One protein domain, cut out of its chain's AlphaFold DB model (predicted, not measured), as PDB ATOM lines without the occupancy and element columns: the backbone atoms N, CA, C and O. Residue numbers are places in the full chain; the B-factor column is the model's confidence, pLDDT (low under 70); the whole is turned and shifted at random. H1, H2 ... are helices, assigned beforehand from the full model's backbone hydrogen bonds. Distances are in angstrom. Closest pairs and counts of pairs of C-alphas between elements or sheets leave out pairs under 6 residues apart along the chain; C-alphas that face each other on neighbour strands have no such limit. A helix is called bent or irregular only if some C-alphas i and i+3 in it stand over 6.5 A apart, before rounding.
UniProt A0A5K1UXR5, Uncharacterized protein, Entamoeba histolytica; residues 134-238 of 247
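This is residues 134 to 238 of the 247 residues of an uncharacterized protein of Entamoeba histolytica (UniProt A0A5K1UXR5). A long helix, H6, runs across one side of a flat body of shorter helices, crossing H3 at nearly a right angle and packing on H4 near its beginning and on H1 near its end. H3 lies behind the middle of H6, with H1 on one side of it and H4 and H5 on the other, while H2 lies at the edge of the body, beyond the beginning of H3 and away from H6. The printed part has 105 residues with six named helices, H1 to H6 in order along the chain, and no named strand, and its class is all helix. It is compact, with a radius of gyration of the C-alphas of 13.2 A, and it spans 36 by 36 by 19 A.

Begin with the longest helix, H6, residues 215 to 238: find C-alpha 215 at (-42.826, -64.951, 71.194), and from there the helix runs 34.9 A to C-alpha 238 at (-58.310, -94.151, 82.270). Next look at H3, residues 175 to 188, which is 20.0 A long from first to last C-alpha. H1, residues 135 to 153, starts at C-alpha 135, at (-60.335, -70.071, 82.905), and is 26.1 A long. The shorter helices are H2, residues 162 to 170, 12.3 A long; H4, residues 193 to 198, 8.6 A long; and H5, residues 200 to 209, 12.7 A long. No helix is bent or irregular.

Start at the far end of H6, where its residues 229 to 237 touch residues 142 to 149 of H1. The closest C-alphas there are those of Gly 149 and Ile 233, 5.4 A apart, and the two helices run the same way at a steep tilt of 60 degrees. Go back along H6 to residues 218 to 223, which touch H4 at a steep tilt of 66 degrees, opposite ways; the closest C-alphas are those of Lys 193 and Gln 219, 6.6 A apart. Between these places H3 is close to H6 but not clearly touching, about perpendicular at 84 degrees, with the C-alphas of Ile 181 and Ile 226 the closest at 7.6 A. H3 is the hub and touches four helices. Its residues 182 to 186 touch residues 143 to 150 of H1 at a steep tilt of 53 degrees, and the closest C-alphas, of Lys 147 and Met 186, are 6.8 A apart. H4 touches H3 at a steep tilt of 56 degrees, with the C-alphas of Met 184 and Ile 196 the closest at 5.9 A. H5 touches residues 177 to 181 of H3 at a steep tilt of 41 degrees, and its closest C-alpha pair is Ser 177 and Ile 202, 6.0 A apart. H2 and H3 only just touch, and only at the corner by their link, with 3 pairs of C-alphas within 8 A; the closest are those of Gln 165 and Val 175, 6.5 A apart. H2 is apart from H6, and H1 is apart from H5. In H2, H3, H4, H5 and H6 every O i to N i+4 pair is within hydrogen-bond range, and in H1 13 of 15 are.

The two C-alphas farthest apart are those of Arg 213 and Asn 238, at 36.7 A. The printed part runs from residue 134 to 238 with no cut. The links H2 to H3, H3 to H4, H4 to H5 and H5 to H6 are tight, and that from H1 to H2, 8 residues, is short. The mean pLDDT of the printed part is 80.4; look for values under 70 at residue 154, residues 156 to 161, residue 191 and residues 236 to 238.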
ATOM      1  N   THR A 134     -64.789 -71.779  83.752       72.44
ATOM      2  CA  THR A 134     -64.009 -70.565  84.008       72.44
ATOM      3  C   THR A 134     -62.517 -70.840  83.773       72.44
ATOM      4  O   THR A 134     -62.046 -71.926  84.132       72.44
ATOM      5  N   PRO A 135     -61.753 -69.876  83.219       71.19
ATOM      6  CA  PRO A 135     -60.335 -70.071  82.905       71.19
ATOM      7  C   PRO A 135     -59.521 -70.604  84.092       71.19
ATOM      8  O   PRO A 135     -58.776 -71.565  83.954       71.19
ATOM      9  N   ILE A 136     -59.771 -70.068  85.291       72.19
ATOM     10  CA  ILE A 136     -59.107 -70.484  86.534       72.19
ATOM     11  C   ILE A 136     -59.400 -71.954  86.868       72.19
ATOM     12  O   ILE A 136     -58.498 -72.705  87.227       72.19
ATOM     13  N   ASN A 137     -60.653 -72.401  86.747       70.31
ATOM     14  CA  ASN A 137     -60.997 -73.793  87.044       70.31
ATOM     15  C   ASN A 137     -60.475 -74.756  85.975       70.31
ATOM     16  O   ASN A 137     -60.125 -75.888  86.305       70.31
ATOM     17  N   GLN A 138     -60.393 -74.321  84.716       74.25
ATOM     18  CA  GLN A 138     -59.733 -75.096  83.666       74.25
ATOM     19  C   GLN A 138     -58.237 -75.245  83.959       74.25
ATOM     20  O   GLN A 138     -57.742 -76.367  83.945       74.25
ATOM     21  N   GLU A 139     -57.544 -74.171  84.343       77.88
ATOM     22  CA  GLU A 139     -56.134 -74.224  84.751       77.88
ATOM     23  C   GLU A 139     -55.909 -75.158  85.947       77.88
ATOM     24  O   GLU A 139     -55.000 -75.987  85.922       77.88
ATOM     25  N   ILE A 140     -56.768 -75.094  86.970       76.19
ATOM     26  CA  ILE A 140     -56.698 -75.994  88.130       76.19
ATOM     27  C   ILE A 140     -56.894 -77.456  87.707       76.19
ATOM     28  O   ILE A 140     -56.152 -78.331  88.158       76.19
ATOM     29  N   LYS A 141     -57.872 -77.740  86.836       81.81
ATOM     30  CA  LYS A 141     -58.102 -79.092  86.299       81.81
ATOM     31  C   LYS A 141     -56.873 -79.596  85.543       81.81
ATOM     32  O   LYS A 141     -56.388 -80.685  85.838       81.81
ATOM     33  N   THR A 142     -56.347 -78.797  84.619       82.31
ATOM     34  CA  THR A 142     -55.164 -79.142  83.825       82.31
ATOM     35  C   THR A 142     -53.948 -79.388  84.721       82.31
ATOM     36  O   THR A 142     -53.252 -80.385  84.547       82.31
ATOM     37  N   TYR A 143     -53.730 -78.546  85.734       80.81
ATOM     38  CA  TYR A 143     -52.634 -78.712  86.688       80.81
ATOM     39  C   TYR A 143     -52.763 -80.014  87.478       80.81
ATOM     40  O   TYR A 143     -51.784 -80.740  87.630       80.81
ATOM     41  N   ASN A 144     -53.967 -80.344  87.949       81.75
ATOM     42  CA  ASN A 144     -54.198 -81.577  88.698       81.75
ATOM     43  C   ASN A 144     -53.935 -82.827  87.849       81.75
ATOM     44  O   ASN A 144     -53.296 -83.754  88.346       81.75
ATOM     45  N   ILE A 145     -54.346 -82.826  86.575       84.94
ATOM     46  CA  ILE A 145     -54.051 -83.924  85.641       84.94
ATOM     47  C   ILE A 145     -52.537 -84.075  85.470       84.94
ATOM     48  O   ILE A 145     -51.999 -85.166  85.647       84.94
ATOM     49  N   ILE A 146     -51.829 -82.976  85.190       83.88
ATOM     50  CA  ILE A 146     -50.370 -82.995  85.008       83.88
ATOM     51  C   ILE A 146     -49.661 -83.462  86.281       83.88
ATOM     52  O   ILE A 146     -48.743 -84.276  86.211       83.88
ATOM     53  N   LYS A 147     -50.105 -83.001  87.453       82.62
ATOM     54  CA  LYS A 147     -49.554 -83.399  88.752       82.62
ATOM     55  C   LYS A 147     -49.701 -84.897  89.014       82.62
ATOM     56  O   LYS A 147     -48.766 -85.516  89.526       82.62
ATOM     57  N   GLU A 148     -50.855 -85.474  88.690       79.44
ATOM     58  CA  GLU A 148     -51.083 -86.915  88.810       79.44
ATOM     59  C   GLU A 148     -50.233 -87.696  87.799       79.44
ATOM     60  O   GLU A 148     -49.540 -88.649  88.170       79.44
ATOM     61  N   GLY A 149     -50.207 -87.238  86.545       78.69
ATOM     62  CA  GLY A 149     -49.373 -87.809  85.492       78.69
ATOM     63  C   GLY A 149     -47.891 -87.800  85.842       78.69
ATOM     64  O   GLY A 149     -47.235 -88.823  85.695       78.69
ATOM     65  N   TYR A 150     -47.370 -86.703  86.397       76.50
ATOM     66  CA  TYR A 150     -45.957 -86.542  86.756       76.50
ATOM     67  C   TYR A 150     -45.432 -87.644  87.689       76.50
ATOM     68  O   TYR A 150     -44.302 -88.107  87.539       76.50
ATOM     69  N   GLN A 151     -46.248 -88.112  88.636       70.56
ATOM     70  CA  GLN A 151     -45.853 -89.206  89.532       70.56
ATOM     71  C   GLN A 151     -45.728 -90.544  88.802       70.56
ATOM     72  O   GLN A 151     -44.858 -91.345  89.135       70.56
ATOM     73  N   ARG A 152     -46.580 -90.789  87.806       70.75
ATOM     74  CA  ARG A 152     -46.559 -92.009  86.984       70.75
ATOM     75  C   ARG A 152     -45.451 -91.967  85.938       70.75
ATOM     76  O   ARG A 152     -44.736 -92.940  85.746       70.75
ATOM     77  N   ILE A 153     -45.247 -90.793  85.358       71.81
ATOM     78  CA  ILE A 153     -44.104 -90.416  84.529       71.81
ATOM     79  C   ILE A 153     -42.780 -90.741  85.227       71.81
ATOM     80  O   ILE A 153     -41.941 -91.425  84.654       71.81
ATOM     81  N   LYS A 154     -42.615 -90.334  86.494       68.12
ATOM     82  CA  LYS A 154     -41.423 -90.652  87.298       68.12
ATOM     83  C   LYS A 154     -41.189 -92.147  87.507       68.12
ATOM     84  O   LYS A 154     -40.062 -92.537  87.796       68.12
ATOM     85  N   LYS A 155     -42.245 -92.955  87.424       70.00
ATOM     86  CA  LYS A 155     -42.199 -94.417  87.549       70.00
ATOM     87  C   LYS A 155     -42.029 -95.124  86.201       70.00
ATOM     88  O   LYS A 155     -42.042 -96.347  86.181       70.00
ATOM     89  N   GLY A 156     -41.928 -94.370  85.104       66.56
ATOM     90  CA  GLY A 156     -41.786 -94.907  83.753       66.56
ATOM     91  C   GLY A 156     -43.095 -95.298  83.062       66.56
ATOM     92  O   GLY A 156     -43.101 -95.659  81.894       66.56
ATOM     93  N   GLU A 157     -44.243 -95.162  83.726       69.12
ATOM     94  CA  GLU A 157     -45.510 -95.765  83.276       69.12
ATOM     95  C   GLU A 157     -46.161 -95.086  82.056       69.12
ATOM     96  O   GLU A 157     -47.131 -95.611  81.521       69.12
ATOM     97  N   ILE A 158     -45.706 -93.892  81.666       65.19
ATOM     98  CA  ILE A 158     -46.373 -93.057  80.646       65.19
ATOM     99  C   ILE A 158     -45.431 -92.693  79.491       65.19
ATOM    100  O   ILE A 158     -45.852 -92.694  78.341       65.19
ATOM    101  N   ILE A 159     -44.160 -92.392  79.777       63.44
ATOM    102  CA  ILE A 159     -43.225 -91.808  78.794       63.44
ATOM    103  C   ILE A 159     -42.106 -92.752  78.350       63.44
ATOM    104  O   ILE A 159     -41.375 -92.449  77.408       63.44
ATOM    105  N   GLU A 160     -41.951 -93.901  79.009       64.31
ATOM    106  CA  GLU A 160     -40.953 -94.903  78.608       64.31
ATOM    107  C   GLU A 160     -41.460 -95.809  77.474       64.31
ATOM    108  O   GLU A 160     -40.704 -96.619  76.938       64.31
ATOM    109  N   GLY A 161     -42.723 -95.656  77.060       67.31
ATOM    110  CA  GLY A 161     -43.276 -96.364  75.912       67.31
ATOM    111  C   GLY A 161     -42.564 -95.969  74.617       67.31
ATOM    112  O   GLY A 161     -42.521 -94.791  74.265       67.31
ATOM    113  N   LYS A 162     -42.046 -96.955  73.875       72.12
ATOM    114  CA  LYS A 162     -41.366 -96.728  72.584       72.12
ATOM    115  C   LYS A 162     -42.223 -95.917  71.608       72.12
ATOM    116  O   LYS A 162     -41.718 -95.001  70.971       72.12
ATOM    117  N   GLU A 163     -43.521 -96.205  71.560       75.69
ATOM    118  CA  GLU A 163     -44.484 -95.501  70.706       75.69
ATOM    119  C   GLU A 163     -44.552 -94.001  71.024       75.69
ATOM    120  O   GLU A 163     -44.520 -93.178  70.111       75.69
ATOM    121  N   TYR A 164     -44.557 -93.629  72.309       79.00
ATOM    122  CA  TYR A 164     -44.536 -92.226  72.724       79.00
ATOM    123  C   TYR A 164     -43.257 -91.521  72.270       79.00
ATOM    124  O   TYR A 164     -43.308 -90.401  71.761       79.00
ATOM    125  N   GLN A 165     -42.105 -92.167  72.471       77.19
ATOM    126  CA  GLN A 165     -40.809 -91.583  72.130       77.19
ATOM    127  C   GLN A 165     -40.693 -91.358  70.619       77.19
ATOM    128  O   GLN A 165     -40.239 -90.300  70.185       77.19
ATOM    129  N   GLU A 166     -41.155 -92.315  69.815       77.38
ATOM    130  CA  GLU A 166     -41.177 -92.193  68.357       77.38
ATOM    131  C   GLU A 166     -42.142 -91.104  67.875       77.38
ATOM    132  O   GLU A 166     -41.774 -90.299  67.019       77.38
ATOM    133  N   GLU A 167     -43.360 -91.046  68.419       79.12
ATOM    134  CA  GLU A 167     -44.357 -90.036  68.045       79.12
ATOM    135  C   GLU A 167     -43.896 -88.622  68.425       79.12
ATOM    136  O   GLU A 167     -43.978 -87.681  67.631       79.12
ATOM    137  N   THR A 168     -43.306 -88.485  69.613       78.88
ATOM    138  CA  THR A 168     -42.727 -87.229  70.097       78.88
ATOM    139  C   THR A 168     -41.614 -86.750  69.167       78.88
ATOM    140  O   THR A 168     -41.689 -85.621  68.671       78.88
ATOM    141  N   LYS A 169     -40.676 -87.636  68.800       78.62
ATOM    142  CA  LYS A 169     -39.615 -87.329  67.827       78.62
ATOM    143  C   LYS A 169     -40.171 -86.937  66.453       78.62
ATOM    144  O   LYS A 169     -39.718 -85.952  65.875       78.62
ATOM    145  N   LYS A 170     -41.181 -87.648  65.930       81.06
ATOM    146  CA  LYS A 170     -41.840 -87.307  64.648       81.06
ATOM    147  C   LYS A 170     -42.484 -85.923  64.672       81.06
ATOM    148  O   LYS A 170     -42.458 -85.228  63.659       81.06
ATOM    149  N   SER A 171     -43.020 -85.510  65.819       78.19
ATOM    150  CA  SER A 171     -43.589 -84.170  66.009       78.19
ATOM    151  C   SER A 171     -42.535 -83.059  66.132       78.19
ATOM    152  O   SER A 171     -42.889 -81.890  66.279       78.19
ATOM    153  N   GLY A 172     -41.245 -83.404  66.057       82.12
ATOM    154  CA  GLY A 172     -40.134 -82.470  66.202       82.12
ATOM    155  C   GLY A 172     -39.880 -82.054  67.647       82.12
ATOM    156  O   GLY A 172     -39.221 -81.046  67.858       82.12
ATOM    157  N   TRP A 173     -40.406 -82.796  68.625       86.19
ATOM    158  CA  TRP A 173     -40.210 -82.558  70.054       86.19
ATOM    159  C   TRP A 173     -39.292 -83.618  70.651       86.19
ATOM    160  O   TRP A 173     -39.296 -84.772  70.223       86.19
ATOM    161  N   SER A 174     -38.524 -83.233  71.664       84.44
ATOM    162  CA  SER A 174     -37.806 -84.187  72.505       84.44
ATOM    163  C   SER A 174     -38.638 -84.582  73.724       84.44
ATOM    164  O   SER A 174     -39.435 -83.796  74.251       84.44
ATOM    165  N   VAL A 175     -38.418 -85.803  74.210       81.94
ATOM    166  CA  VAL A 175     -39.047 -86.284  75.448       81.94
ATOM    167  C   VAL A 175     -38.565 -85.441  76.630       81.94
ATOM    168  O   VAL A 175     -39.334 -85.115  77.539       81.94
ATOM    169  N   GLY A 176     -37.299 -85.024  76.600       79.81
ATOM    170  CA  GLY A 176     -36.732 -84.124  77.591       79.81
ATOM    171  C   GLY A 176     -37.379 -82.730  77.631       79.81
ATOM    172  O   GLY A 176     -37.565 -82.166  78.714       79.81
ATOM    173  N   SER A 177     -37.802 -82.187  76.486       86.00
ATOM    174  CA  SER A 177     -38.568 -80.936  76.424       86.00
ATOM    175  C   SER A 177     -39.939 -81.090  77.088       86.00
ATOM    176  O   SER A 177     -40.336 -80.228  77.872       86.00
ATOM    177  N   ASP A 178     -40.637 -82.207  76.873       87.25
ATOM    178  CA  ASP A 178     -41.919 -82.475  77.542       87.25
ATOM    179  C   ASP A 178     -41.768 -82.602  79.058       87.25
ATOM    180  O   ASP A 178     -42.533 -82.008  79.824       87.25
ATOM    181  N   LEU A 179     -40.741 -83.328  79.505       84.00
ATOM    182  CA  LEU A 179     -40.391 -83.439  80.920       84.00
ATOM    183  C   LEU A 179     -40.095 -82.069  81.537       84.00
ATOM    184  O   LEU A 179     -40.522 -81.787  82.660       84.00
ATOM    185  N   THR A 180     -39.412 -81.204  80.789       86.06
ATOM    186  CA  THR A 180     -39.122 -79.830  81.202       86.06
ATOM    187  C   THR A 180     -40.402 -79.002  81.309       86.06
ATOM    188  O   THR A 180     -40.602 -78.354  82.335       86.06
ATOM    189  N   ILE A 181     -41.316 -79.071  80.331       89.12
ATOM    190  CA  ILE A 181     -42.628 -78.397  80.399       89.12
ATOM    191  C   ILE A 181     -43.391 -78.838  81.650       89.12
ATOM    192  O   ILE A 181     -43.850 -77.999  82.426       89.12
ATOM    193  N   ILE A 182     -43.486 -80.147  81.886       86.69
ATOM    194  CA  ILE A 182     -44.196 -80.705  83.042       86.69
ATOM    195  C   ILE A 182     -43.559 -80.226  84.350       86.69
ATOM    196  O   ILE A 182     -44.266 -79.798  85.263       86.69
ATOM    197  N   SER A 183     -42.228 -80.246  84.442       83.62
ATOM    198  CA  SER A 183     -41.503 -79.758  85.618       83.62
ATOM    199  C   SER A 183     -41.735 -78.266  85.867       83.62
ATOM    200  O   SER A 183     -41.929 -77.855  87.011       83.62
ATOM    201  N   MET A 184     -41.726 -77.446  84.815       85.44
ATOM    202  CA  MET A 184     -41.965 -76.006  84.923       85.44
ATOM    203  C   MET A 184     -43.400 -75.714  85.375       85.44
ATOM    204  O   MET A 184     -43.596 -74.886  86.261       85.44
ATOM    205  N   ILE A 185     -44.389 -76.461  84.874       85.25
ATOM    206  CA  ILE A 185     -45.785 -76.375  85.335       85.25
ATOM    207  C   ILE A 185     -45.908 -76.759  86.812       85.25
ATOM    208  O   ILE A 185     -46.637 -76.112  87.560       85.25
ATOM    209  N   MET A 186     -45.183 -77.786  87.256       81.19
ATOM    210  CA  MET A 186     -45.157 -78.183  88.666       81.19
ATOM    211  C   MET A 186     -44.532 -77.116  89.575       81.19
ATOM    212  O   MET A 186     -44.918 -77.016  90.738       81.19
ATOM    213  N   LYS A 187     -43.573 -76.339  89.057       80.44
ATOM    214  CA  LYS A 187     -42.844 -75.313  89.812       80.44
ATOM    215  C   LYS A 187     -43.567 -73.964  89.845       80.44
ATOM    216  O   LYS A 187     -43.612 -73.343  90.902       80.44
ATOM    217  N   TYR A 188     -44.124 -73.530  88.717       78.00
ATOM    218  CA  TYR A 188     -44.654 -72.172  88.533       78.00
ATOM    219  C   TYR A 188     -46.164 -72.123  88.244       78.00
ATOM    220  O   TYR A 188     -46.770 -71.059  88.310       78.00
ATOM    221  N   GLY A 189     -46.799 -73.265  87.969       76.31
ATOM    222  CA  GLY A 189     -48.192 -73.331  87.524       76.31
ATOM    223  C   GLY A 189     -48.353 -73.167  86.006       76.31
ATOM    224  O   GLY A 189     -47.394 -72.970  85.268       76.31
ATOM    225  N   ILE A 190     -49.594 -73.299  85.523       76.31
ATOM    226  CA  ILE A 190     -49.932 -73.276  84.081       76.31
ATOM    227  C   ILE A 190     -50.060 -71.856  83.526       76.31
ATOM    228  O   ILE A 190     -49.873 -71.638  82.327       76.31
ATOM    229  N   SER A 191     -50.399 -70.899  84.386       69.25
ATOM    230  CA  SER A 191     -50.629 -69.505  84.016       69.25
ATOM    231  C   SER A 191     -49.337 -68.781  83.625       69.25
ATOM    232  O   SER A 191     -49.383 -67.875  82.792       69.25
ATOM    233  N   ASP A 192     -48.179 -69.213  84.135       73.69
ATOM    234  CA  ASP A 192     -46.885 -68.596  83.838       73.69
ATOM    235  C   ASP A 192     -46.153 -69.268  82.664       73.69
ATOM    236  O   ASP A 192     -45.082 -69.869  82.773       73.69
ATOM    237  N   LYS A 193     -46.760 -69.163  81.479       74.81
ATOM    238  CA  LYS A 193     -46.182 -69.701  80.235       74.81
ATOM    239  C   LYS A 193     -44.917 -68.964  79.799       74.81
ATOM    240  O   LYS A 193     -44.157 -69.499  78.993       74.81
ATOM    241  N   LYS A 194     -44.693 -67.751  80.313       79.56
ATOM    242  CA  LYS A 194     -43.507 -66.951  80.006       79.56
ATOM    243  C   LYS A 194     -42.263 -67.576  80.631       79.56
ATOM    244  O   LYS A 194     -41.251 -67.705  79.947       79.56
ATOM    245  N   GLU A 195     -42.364 -68.039  81.873       83.00
ATOM    246  CA  GLU A 195     -41.289 -68.801  82.515       83.00
ATOM    247  C   GLU A 195     -41.003 -70.111  81.772       83.00
ATOM    248  O   GLU A 195     -39.843 -70.434  81.522       83.00
ATOM    249  N   ILE A 196     -42.043 -70.835  81.325       84.31
ATOM    250  CA  ILE A 196     -41.881 -72.058  80.513       84.31
ATOM    251  C   ILE A 196     -41.118 -71.760  79.216       84.31
ATOM    252  O   ILE A 196     -40.161 -72.460  78.898       84.31
ATOM    253  N   HIS A 197     -41.522 -70.719  78.485       83.38
ATOM    254  CA  HIS A 197     -40.879 -70.298  77.239       83.38
ATOM    255  C   HIS A 197     -39.404 -69.928  77.427       83.38
ATOM    256  O   HIS A 197     -38.563 -70.312  76.620       83.38
ATOM    257  N   ASN A 198     -39.087 -69.199  78.498       84.75
ATOM    258  CA  ASN A 198     -37.733 -68.710  78.748       84.75
ATOM    259  C   ASN A 198     -36.788 -69.786  79.297       84.75
ATOM    260  O   ASN A 198     -35.591 -69.524  79.445       84.75
ATOM    261  N   ASN A 199     -37.286 -70.990  79.588       86.81
ATOM    262  CA  ASN A 199     -36.429 -72.104  79.956       86.81
ATOM    263  C   ASN A 199     -35.450 -72.415  78.803       86.81
ATOM    264  O   ASN A 199     -35.907 -72.606  77.676       86.81
ATOM    265  N   PRO A 200     -34.130 -72.525  79.052       81.44
ATOM    266  CA  PRO A 200     -33.138 -72.727  77.993       81.44
ATOM    267  C   PRO A 200     -33.404 -73.938  77.092       81.44
ATOM    268  O   PRO A 200     -33.178 -73.861  75.888       81.44
ATOM    269  N   ILE A 201     -33.923 -75.035  77.654       82.81
ATOM    270  CA  ILE A 201     -34.236 -76.262  76.910       82.81
ATOM    271  C   ILE A 201     -35.429 -76.022  75.981       82.81
ATOM    272  O   ILE A 201     -35.375 -76.365  74.804       82.81
ATOM    273  N   ILE A 202     -36.486 -75.383  76.490       87.75
ATOM    274  CA  ILE A 202     -37.697 -75.077  75.714       87.75
ATOM    275  C   ILE A 202     -37.416 -74.025  74.648       87.75
ATOM    276  O   ILE A 202     -37.885 -74.144  73.519       87.75
ATOM    277  N   LYS A 203     -36.612 -73.020  74.978       86.50
ATOM    278  CA  LYS A 203     -36.197 -71.992  74.034       86.50
ATOM    279  C   LYS A 203     -35.377 -72.589  72.893       86.50
ATOM    280  O   LYS A 203     -35.678 -72.321  71.739       86.50
ATOM    281  N   TYR A 204     -34.405 -73.450  73.199       83.50
ATOM    282  CA  TYR A 204     -33.616 -74.142  72.179       83.50
ATOM    283  C   TYR A 204     -34.481 -75.076  71.315       83.50
ATOM    284  O   TYR A 204     -34.378 -75.057  70.090       83.50
ATOM    285  N   GLN A 205     -35.399 -75.828  71.933       85.31
ATOM    286  CA  GLN A 205     -36.397 -76.630  71.224       85.31
ATOM    287  C   GLN A 205     -37.186 -75.771  70.219       85.31
ATOM    288  O   GLN A 205     -37.256 -76.101  69.040       85.31
ATOM    289  N   LEU A 206     -37.737 -74.637  70.649       88.19
ATOM    290  CA  LEU A 206     -38.551 -73.786  69.780       88.19
ATOM    291  C   LEU A 206     -37.723 -73.075  68.702       88.19
ATOM    292  O   LEU A 206     -38.083 -73.129  67.529       88.19
ATOM    293  N   GLU A 207     -36.624 -72.425  69.076       86.88
ATOM    294  CA  GLU A 207     -35.875 -71.536  68.181       86.88
ATOM    295  C   GLU A 207     -34.966 -72.294  67.213       86.88
ATOM    296  O   GLU A 207     -34.904 -71.931  66.038       86.88
ATOM    297  N   GLU A 208     -34.288 -73.340  67.686       83.00
ATOM    298  CA  GLU A 208     -33.223 -74.011  66.935       83.00
ATOM    299  C   GLU A 208     -33.697 -75.313  66.282       83.00
ATOM    300  O   GLU A 208     -33.276 -75.624  65.171       83.00
ATOM    301  N   ILE A 209     -34.619 -76.053  66.912       78.94
ATOM    302  CA  ILE A 209     -35.194 -77.266  66.301       78.94
ATOM    303  C   ILE A 209     -36.413 -76.920  65.452       78.94
ATOM    304  O   ILE A 209     -36.507 -77.337  64.298       78.94
ATOM    305  N   ASN A 210     -37.359 -76.160  66.008       81.25
ATOM    306  CA  ASN A 210     -38.600 -75.837  65.307       81.25
ATOM    307  C   ASN A 210     -38.500 -74.566  64.440       81.25
ATOM    308  O   ASN A 210     -39.393 -74.330  63.627       81.25
ATOM    309  N   GLY A 211     -37.441 -73.756  64.576       84.88
ATOM    310  CA  GLY A 211     -37.262 -72.516  63.807       84.88
ATOM    311  C   GLY A 211     -38.225 -71.388  64.205       84.88
ATOM    312  O   GLY A 211     -38.478 -70.471  63.421       84.88
ATOM    313  N   ILE A 212     -38.801 -71.454  65.406       85.69
ATOM    314  CA  ILE A 212     -39.842 -70.554  65.901       85.69
ATOM    315  C   ILE A 212     -39.230 -69.536  66.860       85.69
ATOM    316  O   ILE A 212     -38.834 -69.876  67.967       85.69
ATOM    317  N   ARG A 213     -39.191 -68.266  66.442       85.50
ATOM    318  CA  ARG A 213     -38.582 -67.161  67.215       85.50
ATOM    319  C   ARG A 213     -39.567 -66.064  67.623       85.50
ATOM    320  O   ARG A 213     -39.213 -65.136  68.341       85.50
ATOM    321  N   ASN A 214     -40.800 -66.126  67.124       89.44
ATOM    322  CA  ASN A 214     -41.839 -65.167  67.476       89.44
ATOM    323  C   ASN A 214     -42.465 -65.555  68.823       89.44
ATOM    324  O   ASN A 214     -43.055 -66.627  68.928       89.44
ATOM    325  N   GLU A 215     -42.384 -64.671  69.820       83.88
ATOM    326  CA  GLU A 215     -42.826 -64.951  71.194       83.88
ATOM    327  C   GLU A 215     -44.317 -65.326  71.295       83.88
ATOM    328  O   GLU A 215     -44.676 -66.262  72.009       83.88
ATOM    329  N   GLU A 216     -45.197 -64.656  70.544       86.75
ATOM    330  CA  GLU A 216     -46.630 -64.982  70.538       86.75
ATOM    331  C   GLU A 216     -46.871 -66.391  69.974       86.75
ATOM    332  O   GLU A 216     -47.677 -67.166  70.500       86.75
ATOM    333  N   TYR A 217     -46.142 -66.752  68.915       86.94
ATOM    334  CA  TYR A 217     -46.227 -68.078  68.316       86.94
ATOM    335  C   TYR A 217     -45.618 -69.156  69.227       86.94
ATOM    336  O   TYR A 217     -46.229 -70.212  69.391       86.94
ATOM    337  N   CYS A 218     -44.509 -68.867  69.915       86.56
ATOM    338  CA  CYS A 218     -43.939 -69.737  70.947       86.56
ATOM    339  C   CYS A 218     -44.969 -70.079  72.032       86.56
ATOM    340  O   CYS A 218     -45.171 -71.248  72.357       86.56
ATOM    341  N   GLN A 219     -45.670 -69.076  72.570       84.69
ATOM    342  CA  GLN A 219     -46.673 -69.289  73.618       84.69
ATOM    343  C   GLN A 219     -47.869 -70.124  73.135       84.69
ATOM    344  O   GLN A 219     -48.402 -70.943  73.897       84.69
ATOM    345  N   LYS A 220     -48.284 -69.955  71.872       89.50
ATOM    346  CA  LYS A 220     -49.322 -70.793  71.248       89.50
ATOM    347  C   LYS A 220     -48.860 -72.243  71.144       89.50
ATOM    348  O   LYS A 220     -49.573 -73.134  71.592       89.50
ATOM    349  N   VAL A 221     -47.651 -72.471  70.640       89.81
ATOM    350  CA  VAL A 221     -47.078 -73.815  70.486       89.81
ATOM    351  C   VAL A 221     -46.908 -74.519  71.835       89.81
ATOM    352  O   VAL A 221     -47.307 -75.674  71.968       89.81
ATOM    353  N   ILE A 222     -46.424 -73.819  72.864       89.50
ATOM    354  CA  ILE A 222     -46.359 -74.350  74.236       89.50
ATOM    355  C   ILE A 222     -47.760 -74.722  74.735       89.50
ATOM    356  O   ILE A 222     -47.944 -75.781  75.326       89.50
ATOM    357  N   SER A 223     -48.768 -73.884  74.477       88.81
ATOM    358  CA  SER A 223     -50.145 -74.159  74.904       88.81
ATOM    359  C   SER A 223     -50.718 -75.420  74.254       88.81
ATOM    360  O   SER A 223     -51.345 -76.221  74.943       88.81
ATOM    361  N   GLU A 224     -50.488 -75.620  72.955       90.19
ATOM    362  CA  GLU A 224     -50.904 -76.842  72.258       90.19
ATOM    363  C   GLU A 224     -50.139 -78.068  72.763       90.19
ATOM    364  O   GLU A 224     -50.740 -79.119  72.984       90.19
ATOM    365  N   ARG A 225     -48.838 -77.929  73.053       91.38
ATOM    366  CA  ARG A 225     -48.056 -79.031  73.625       91.38
ATOM    367  C   ARG A 225     -48.560 -79.433  75.012       91.38
ATOM    368  O   ARG A 225     -48.678 -80.619  75.299       91.38
ATOM    369  N   ILE A 226     -48.940 -78.469  75.850       89.81
ATOM    370  CA  ILE A 226     -49.548 -78.740  77.162       89.81
ATOM    371  C   ILE A 226     -50.872 -79.497  77.009       89.81
ATOM    372  O   ILE A 226     -51.104 -80.453  77.748       89.81
ATOM    373  N   LYS A 227     -51.730 -79.113  76.053       89.44
ATOM    374  CA  LYS A 227     -52.985 -79.839  75.783       89.44
ATOM    375  C   LYS A 227     -52.719 -81.292  75.396       89.44
ATOM    376  O   LYS A 227     -53.316 -82.183  75.991       89.44
ATOM    377  N   TYR A 228     -51.775 -81.520  74.483       89.19
ATOM    378  CA  TYR A 228     -51.361 -82.864  74.079       89.19
ATOM    379  C   TYR A 228     -50.908 -83.716  75.277       89.19
ATOM    380  O   TYR A 228     -51.380 -84.837  75.461       89.19
ATOM    381  N   LEU A 229     -50.051 -83.168  76.146       87.50
ATOM    382  CA  LEU A 229     -49.573 -83.876  77.338       87.50
ATOM    383  C   LEU A 229     -50.711 -84.225  78.305       87.50
ATOM    384  O   LEU A 229     -50.725 -85.301  78.897       87.50
ATOM    385  N   VAL A 230     -51.688 -83.333  78.456       87.56
ATOM    386  CA  VAL A 230     -52.858 -83.548  79.317       87.56
ATOM    387  C   VAL A 230     -53.744 -84.657  78.768       87.56
ATOM    388  O   VAL A 230     -54.166 -85.524  79.535       87.56
ATOM    389  N   GLU A 231     -54.008 -84.665  77.462       86.69
ATOM    390  CA  GLU A 231     -54.768 -85.730  76.801       86.69
ATOM    391  C   GLU A 231     -54.072 -87.083  76.967       86.69
ATOM    392  O   GLU A 231     -54.698 -88.046  77.416       86.69
ATOM    393  N   LEU A 232     -52.763 -87.131  76.717       82.50
ATOM    394  CA  LEU A 232     -51.951 -88.337  76.867       82.50
ATOM    395  C   LEU A 232     -51.984 -88.894  78.297       82.50
ATOM    396  O   LEU A 232     -52.189 -90.093  78.506       82.50
ATOM    397  N   ILE A 233     -51.794 -88.030  79.294       81.44
ATOM    398  CA  ILE A 233     -51.856 -88.419  80.706       81.44
ATOM    399  C   ILE A 233     -53.259 -88.928  81.051       81.44
ATOM    400  O   ILE A 233     -53.395 -89.945  81.727       81.44
ATOM    401  N   THR A 234     -54.298 -88.250  80.564       80.75
ATOM    402  CA  THR A 234     -55.694 -88.608  80.839       80.75
ATOM    403  C   THR A 234     -56.048 -89.982  80.272       80.75
ATOM    404  O   THR A 234     -56.630 -90.795  80.990       80.75
ATOM    405  N   ILE A 235     -55.666 -90.281  79.024       75.62
ATOM    406  CA  ILE A 235     -55.871 -91.603  78.405       75.62
ATOM    407  C   ILE A 235     -55.195 -92.687  79.252       75.62
ATOM    408  O   ILE A 235     -55.851 -93.623  79.701       75.62
ATOM    409  N   ASN A 236     -53.921 -92.490  79.601       68.94
ATOM    410  CA  ASN A 236     -53.170 -93.446  80.414       68.94
ATOM    411  C   ASN A 236     -53.723 -93.622  81.840       68.94
ATOM    412  O   ASN A 236     -53.520 -94.667  82.462       68.94
ATOM    413  N   ILE A 237     -54.366 -92.603  82.425       66.31
ATOM    414  CA  ILE A 237     -55.069 -92.715  83.719       66.31
ATOM    415  C   ILE A 237     -56.311 -93.598  83.587       66.31
ATOM    416  O   ILE A 237     -56.550 -94.430  84.465       66.31
ATOM    417  N   ASN A 238     -57.049 -93.454  82.491       64.75
ATOM    418  CA  ASN A 238     -58.310 -94.151  82.270       64.75
ATOM    419  C   ASN A 238     -58.135 -95.594  81.761       64.75
ATOM    420  O   ASN A 238     -58.984 -96.431  82.053       64.75
TER     421      ASN A 238